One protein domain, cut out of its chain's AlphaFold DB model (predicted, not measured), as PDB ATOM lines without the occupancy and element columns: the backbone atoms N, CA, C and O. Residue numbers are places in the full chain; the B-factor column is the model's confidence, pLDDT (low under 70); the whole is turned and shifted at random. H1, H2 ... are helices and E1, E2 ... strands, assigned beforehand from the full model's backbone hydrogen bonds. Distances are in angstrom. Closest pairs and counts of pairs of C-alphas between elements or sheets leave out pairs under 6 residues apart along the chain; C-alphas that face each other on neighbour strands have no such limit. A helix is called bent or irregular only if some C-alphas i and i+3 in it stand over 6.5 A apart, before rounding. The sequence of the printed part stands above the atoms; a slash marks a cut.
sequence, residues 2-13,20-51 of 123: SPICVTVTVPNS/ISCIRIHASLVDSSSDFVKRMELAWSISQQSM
ATOM      1  N   SER A   2     -54.754 -53.580 -11.979       61.50
ATOM      2  CA  SER A   2     -54.051 -52.466 -11.335       61.50
ATOM      3  C   SER A   2     -53.750 -52.817  -9.873       61.50
ATOM      4  O   SER A   2     -54.608 -53.415  -9.221       61.50
ATOM      5  N   PRO A   3     -52.561 -52.493  -9.344       66.17
ATOM      6  CA  PRO A   3     -52.244 -52.762  -7.949       66.17
ATOM      7  C   PRO A   3     -53.088 -51.894  -7.004       66.17
ATOM      8  O   PRO A   3     -53.405 -50.741  -7.299       66.17
ATOM      9  N   ILE A   4     -53.446 -52.469  -5.853       69.26
ATOM     10  CA  ILE A   4     -54.250 -51.832  -4.805       69.26
ATOM     11  C   ILE A   4     -53.297 -51.367  -3.701       69.26
ATOM     12  O   ILE A   4     -52.567 -52.185  -3.141       69.26
ATOM     13  N   CYS A   5     -53.293 -50.071  -3.376       67.82
ATOM     14  CA  CYS A   5     -52.594 -49.575  -2.190       67.82
ATOM     15  C   CYS A   5     -53.550 -49.602  -1.000       67.82
ATOM     16  O   CYS A   5     -54.690 -49.145  -1.107       67.82
ATOM     17  N   VAL A   6     -53.070 -50.136   0.124       75.81
ATOM     18  CA  VAL A   6     -53.816 -50.226   1.377       75.81
ATOM     19  C   VAL A   6     -53.114 -49.354   2.409       75.81
ATOM     20  O   VAL A   6     -52.048 -49.706   2.908       75.81
ATOM     21  N   THR A   7     -53.713 -48.214   2.737       75.33
ATOM     22  CA  THR A   7     -53.241 -47.372   3.837       75.33
ATOM     23  C   THR A   7     -53.958 -47.789   5.110       75.33
ATOM     24  O   THR A   7     -55.189 -47.745   5.178       75.33
ATOM     25  N   VAL A   8     -53.184 -48.181   6.122       77.56
ATOM     26  CA  VAL A   8     -53.693 -48.503   7.458       77.56
ATOM     27  C   VAL A   8     -53.378 -47.337   8.382       77.56
ATOM     28  O   VAL A   8     -52.220 -47.088   8.709       77.56
ATOM     29  N   THR A   9     -54.410 -46.622   8.817       77.16
ATOM     30  CA  THR A   9     -54.256 -45.559   9.811       77.16
ATOM     31  C   THR A   9     -54.562 -46.124  11.190       77.16
ATOM     32  O   THR A   9     -55.704 -46.493  11.476       77.16
ATOM     33  N   VAL A  10     -53.545 -46.174  12.053       77.03
ATOM     34  CA  VAL A  10     -53.701 -46.527  13.469       77.03
ATOM     35  C   VAL A  10     -53.941 -45.240  14.270       77.03
ATOM     36  O   VAL A  10     -53.155 -44.298  14.138       77.03
ATOM     37  N   PRO A  11     -55.012 -45.137  15.077       67.01
ATOM     38  CA  PRO A  11     -55.254 -43.957  15.904       67.01
ATOM     39  C   PRO A  11     -54.143 -43.768  16.943       67.01
ATOM     40  O   PRO A  11     -53.803 -44.699  17.666       67.01
ATOM     41  N   ASN A  12     -53.594 -42.553  17.045       66.78
ATOM     42  CA  ASN A  12     -52.621 -42.225  18.084       66.78
ATOM     43  C   ASN A  12     -53.326 -42.157  19.451       66.78
ATOM     44  O   ASN A  12     -54.211 -41.322  19.663       66.78
ATOM     45  N   SER A  13     -52.939 -43.031  20.378       62.79
ATOM     46  CA  SER A  13     -53.497 -43.155  21.727       62.79
ATOM     47  C   SER A  13     -52.979 -42.056  22.664       62.79
ATOM     48  O   SER A  13     -52.365 -42.343  23.685       62.79
ATOM     49  N   ILE A  20     -64.150 -46.402  20.608       60.80
ATOM     50  CA  ILE A  20     -63.559 -47.492  19.833       60.80
ATOM     51  C   ILE A  20     -62.623 -46.876  18.790       60.80
ATOM     52  O   ILE A  20     -63.055 -46.178  17.870       60.80
ATOM     53  N   SER A  21     -61.322 -47.066  18.994       65.01
ATOM     54  CA  SER A  21     -60.292 -46.622  18.068       65.01
ATOM     55  C   SER A  21     -60.369 -47.564  16.865       65.01
ATOM     56  O   SER A  21     -59.739 -48.619  16.839       65.01
ATOM     57  N   CYS A  22     -61.235 -47.249  15.902       70.72
ATOM     58  CA  CYS A  22     -61.356 -48.048  14.691       70.72
ATOM     59  C   CYS A  22     -60.109 -47.838  13.830       70.72
ATOM     60  O   CYS A  22     -59.801 -46.708  13.439       70.72
ATOM     61  N   ILE A  23     -59.426 -48.931  13.495       76.43
ATOM     62  CA  ILE A  23     -58.444 -48.947  12.411       76.43
ATOM     63  C   ILE A  23     -59.188 -48.562  11.131       76.43
ATOM     64  O   ILE A  23     -60.187 -49.190  10.776       76.43
ATOM     65  N   ARG A  24     -58.724 -47.516  10.442       77.59
ATOM     66  CA  ARG A  24     -59.251 -47.160   9.121       77.59
ATOM     67  C   ARG A  24     -58.353 -47.763   8.058       77.59
ATOM     68  O   ARG A  24     -57.160 -47.471   8.018       77.59
ATOM     69  N   ILE A  25     -58.956 -48.588   7.211       74.20
ATOM     70  CA  ILE A  25     -58.331 -49.142   6.017       74.20
ATOM     71  C   ILE A  25     -58.852 -48.331   4.836       74.20
ATOM     72  O   ILE A  25     -60.054 -48.329   4.570       74.20
ATOM     73  N   HIS A  26     -57.962 -47.624   4.148       76.00
ATOM     74  CA  HIS A  26     -58.284 -46.959   2.892       76.00
ATOM     75  C   HIS A  26     -57.646 -47.742   1.748       76.00
ATOM     76  O   HIS A  26     -56.422 -47.863   1.691       76.00
ATOM     77  N   ALA A  27     -58.477 -48.273   0.852       69.71
ATOM     78  CA  ALA A  27     -58.027 -48.900  -0.381       69.71
ATOM     79  C   ALA A  27     -58.226 -47.909  -1.530       69.71
ATOM     80  O   ALA A  27     -59.351 -47.507  -1.820       69.71
ATOM     81  N   SER A  28     -57.139 -47.509  -2.178       74.25
ATOM     82  CA  SER A  28     -57.183 -46.688  -3.390       74.25
ATOM     83  C   SER A  28     -56.574 -47.452  -4.552       74.25
ATOM     84  O   SER A  28     -55.541 -48.112  -4.399       74.25
ATOM     85  N   LEU A  29     -57.191 -47.322  -5.726       67.02
ATOM     86  CA  LEU A  29     -56.550 -47.713  -6.974       67.02
ATOM     87  C   LEU A  29     -55.330 -46.820  -7.172       67.02
ATOM     88  O   LEU A  29     -55.436 -45.595  -7.116       67.02
ATOM     89  N   VAL A  30     -54.168 -47.438  -7.343       66.50
ATOM     90  CA  VAL A  30     -52.948 -46.698  -7.647       66.50
ATOM     91  C   VAL A  30     -52.904 -46.451  -9.143       66.50
ATOM     92  O   VAL A  30     -53.307 -47.326  -9.921       66.50
ATOM     93  N   ASP A  31     -52.384 -45.291  -9.550       66.49
ATOM     94  CA  ASP A  31     -52.042 -45.058 -10.948       66.49
ATOM     95  C   ASP A  31     -51.265 -46.264 -11.463       66.49
ATOM     96  O   ASP A  31     -50.210 -46.625 -10.932       66.49
ATOM     97  N   SER A  32     -51.791 -46.888 -12.518       65.02
ATOM     98  CA  SER A  32     -51.201 -48.064 -13.171       65.02
ATOM     99  C   SER A  32     -49.927 -47.713 -13.945       65.02
ATOM    100  O   SER A  32     -49.594 -48.349 -14.942       65.02
ATOM    101  N   SER A  33     -49.211 -46.680 -13.498       72.54
ATOM    102  CA  SER A  33     -47.921 -46.308 -14.036       72.54
ATOM    103  C   SER A  33     -46.971 -47.487 -13.860       72.54
ATOM    104  O   SER A  33     -46.864 -48.085 -12.785       72.54
ATOM    105  N   SER A  34     -46.249 -47.817 -14.931       75.09
ATOM    106  CA  SER A  34     -45.198 -48.843 -14.902       75.09
ATOM    107  C   SER A  34     -44.145 -48.586 -13.812       75.09
ATOM    108  O   SER A  34     -43.420 -49.493 -13.412       75.09
ATOM    109  N   ASP A  35     -44.080 -47.355 -13.304       83.19
ATOM    110  CA  ASP A  35     -43.163 -46.931 -12.256       83.19
ATOM    111  C   ASP A  35     -43.584 -47.403 -10.864       83.19
ATOM    112  O   ASP A  35     -42.716 -47.608 -10.017       83.19
ATOM    113  N   PHE A  36     -44.877 -47.636 -10.611       83.12
ATOM    114  CA  PHE A  36     -45.324 -48.166  -9.322       83.12
ATOM    115  C   PHE A  36     -44.800 -49.582  -9.083       83.12
ATOM    116  O   PHE A  36     -44.216 -49.852  -8.035       83.12
ATOM    117  N   VAL A  37     -44.971 -50.475 -10.066       84.65
ATOM    118  CA  VAL A  37     -44.511 -51.869  -9.963       84.65
ATOM    119  C   VAL A  37     -42.999 -51.903  -9.742       84.65
ATOM    120  O   VAL A  37     -42.545 -52.513  -8.779       84.65
ATOM    121  N   LYS A  38     -42.232 -51.130 -10.525       87.12
ATOM    122  CA  LYS A  38     -40.774 -50.997 -10.356       87.12
ATOM    123  C   LYS A  38     -40.382 -50.512  -8.958       87.12
ATOM    124  O   LYS A  38     -39.410 -50.997  -8.391       87.12
ATOM    125  N   ARG A  39     -41.116 -49.547  -8.386       86.83
ATOM    126  CA  ARG A  39     -40.863 -49.049  -7.022       86.83
ATOM    127  C   ARG A  39     -41.147 -50.112  -5.966       86.83
ATOM    128  O   ARG A  39     -40.381 -50.206  -5.013       86.83
ATOM    129  N   MET A  40     -42.200 -50.909  -6.136       88.59
ATOM    130  CA  MET A  40     -42.524 -52.003  -5.216       88.59
ATOM    131  C   MET A  40     -41.512 -53.147  -5.304       88.59
ATOM    132  O   MET A  40     -41.041 -53.617  -4.273       88.59
ATOM    133  N   GLU A  41     -41.103 -53.538  -6.510       88.98
ATOM    134  CA  GLU A  41     -40.035 -54.525  -6.725       88.98
ATOM    135  C   GLU A  41     -38.698 -54.056  -6.135       88.98
ATOM    136  O   GLU A  41     -37.980 -54.831  -5.496       88.98
ATOM    137  N   LEU A  42     -38.375 -52.768  -6.294       87.92
ATOM    138  CA  LEU A  42     -37.186 -52.171  -5.699       87.92
ATOM    139  C   LEU A  42     -37.275 -52.152  -4.167       87.92
ATOM    140  O   LEU A  42     -36.327 -52.566  -3.507       87.92
ATOM    141  N   ALA A  43     -38.406 -51.729  -3.593       90.64
ATOM    142  CA  ALA A  43     -38.623 -51.727  -2.145       90.64
ATOM    143  C   ALA A  43     -38.529 -53.140  -1.549       90.64
ATOM    144  O   ALA A  43     -37.912 -53.326  -0.501       90.64
ATOM    145  N   TRP A  44     -39.069 -54.140  -2.247       91.42
ATOM    146  CA  TRP A  44     -38.946 -55.552  -1.890       91.42
ATOM    147  C   TRP A  44     -37.498 -56.060  -1.969       91.42
ATOM    148  O   TRP A  44     -37.046 -56.823  -1.118       91.42
ATOM    149  N   SER A  45     -36.734 -55.617  -2.967       88.74
ATOM    150  CA  SER A  45     -35.307 -55.950  -3.078       88.74
ATOM    151  C   SER A  45     -34.476 -55.294  -1.970       88.74
ATOM    152  O   SER A  45     -33.542 -55.904  -1.452       88.74
ATOM    153  N   ILE A  46     -34.827 -54.064  -1.578       90.06
ATOM    154  CA  ILE A  46     -34.209 -53.345  -0.456       90.06
ATOM    155  C   ILE A  46     -34.514 -54.054   0.868       90.06
ATOM    156  O   ILE A  46     -33.597 -54.246   1.662       90.06
ATOM    157  N   SER A  47     -35.763 -54.473   1.106       89.74
ATOM    158  CA  SER A  47     -36.164 -55.106   2.373       89.74
ATOM    159  C   SER A  47     -35.510 -56.469   2.601       89.74
ATOM    160  O   SER A  47     -35.244 -56.835   3.743       89.74
ATOM    161  N   GLN A  48     -35.209 -57.204   1.530       86.51
ATOM    162  CA  GLN A  48     -34.477 -58.469   1.611       86.51
ATOM    163  C   GLN A  48     -32.975 -58.298   1.880       86.51
ATOM    164  O   GLN A  48     -32.294 -59.269   2.214       86.51
ATOM    165  N   GLN A  49     -32.419 -57.099   1.705       81.10
ATOM    166  CA  GLN A  49     -30.983 -56.891   1.817       81.10
ATOM    167  C   GLN A  49     -30.575 -56.587   3.262       81.10
ATOM    168  O   GLN A  49     -30.626 -55.442   3.704       81.10
ATOM    169  N   SER A  50     -30.083 -57.600   3.975       80.29
ATOM    170  CA  SER A  50     -29.530 -57.427   5.324       80.29
ATOM    171  C   SER A  50     -28.154 -56.757   5.330       80.29
ATOM    172  O   SER A  50     -27.879 -55.941   6.204       80.29
ATOM    173  N   MET A  51     -27.298 -57.077   4.352       86.11
ATOM    174  CA  MET A  51     -25.904 -56.625   4.302       86.11
ATOM    175  C   MET A  51     -25.528 -56.109   2.908       86.11
ATOM    176  O   MET A  51     -26.004 -56.645   1.900       86.11
TER     177      MET A  51
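AT A GLANCE: This is residues 2 to 13 and 20 to 51 of the 123 residues of an uncharacterized protein of Glycine max (UniProt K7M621). A ribbon of two antiparallel strands, E1 and E2, and a single helix, H1, form the two legs of an open V, joined at the end of the ribbon where E2 ends. The helix does not fold back onto the ribbon, and residues 38 to 51, of which 38 to 47 belong to H1, stand free and stick out as an arm. The printed part has 44 residues, with two named strands and one named helix in the order E1, E2, H1; the sheet has the order E1 - E2, and the class is mixed, helices and strands. The whole is only just extended, close to loose, with a radius of gyration of the C-alphas of 14.3 A, and it is flat, its C-alphas spanning 39 by 31 by 10 A.

HOW THE PARTS SIT: Strand E1, residues 4 to 9, is the antiparallel neighbour of strand E2, residues 24 to 29, with 158 degrees between their N-to-C directions. The C-alphas of Val 6 and Ala 27 face each other at 4.8 A, and those of Thr 9 and Arg 24 at 5.3 A. Across the pair, N of Thr 7 and O of His 26 are within hydrogen-bond range at 2.9 A, and N of His 26 and O of Thr 7 at 3.0 A. A tight link of 4 residues joins E2 to helix H1, residues 34 to 47. E1 and H1 are apart, with no C-alpha of the one within 8 A of the other. In the backbone of H1, 9 of 10 O i to N i+4 pairs are within hydrogen-bond range.

IN THESE COORDINATES: E1 runs from Ile 4, with its C-alpha at (-54.250, -51.832, -4.805), to Thr 9, 15.9 A from first to last C-alpha. E2 runs from Arg 24 to Leu 29, 16.3 A from first to last C-alpha, and C-alpha 29 is at (-56.550, -47.713, -6.974). H1 runs from Ser 34 to Ser 47, 20.5 A from first to last C-alpha, and C-alpha 47 is at (-36.164, -55.106, 2.373). H1 is not bent.

THE WHOLE: The two C-alphas farthest apart are those of Ile 20 and Met 51, at 41.7 A. Without the stretch that stands free, the body has 30 residues and spans 39 by 12 by 9 A. The link from E1 to E2 runs across the cut: residues 14 to 19 are not printed, and C-alphas 13 and 20 are 11.1 A apart. The mean pLDDT of the printed part is 76.7; the model's confidence is under 70 at residues 2 to 5, 11 to 13, 20 to 21, 27 and 29 to 32, while H1 has a mean of 87.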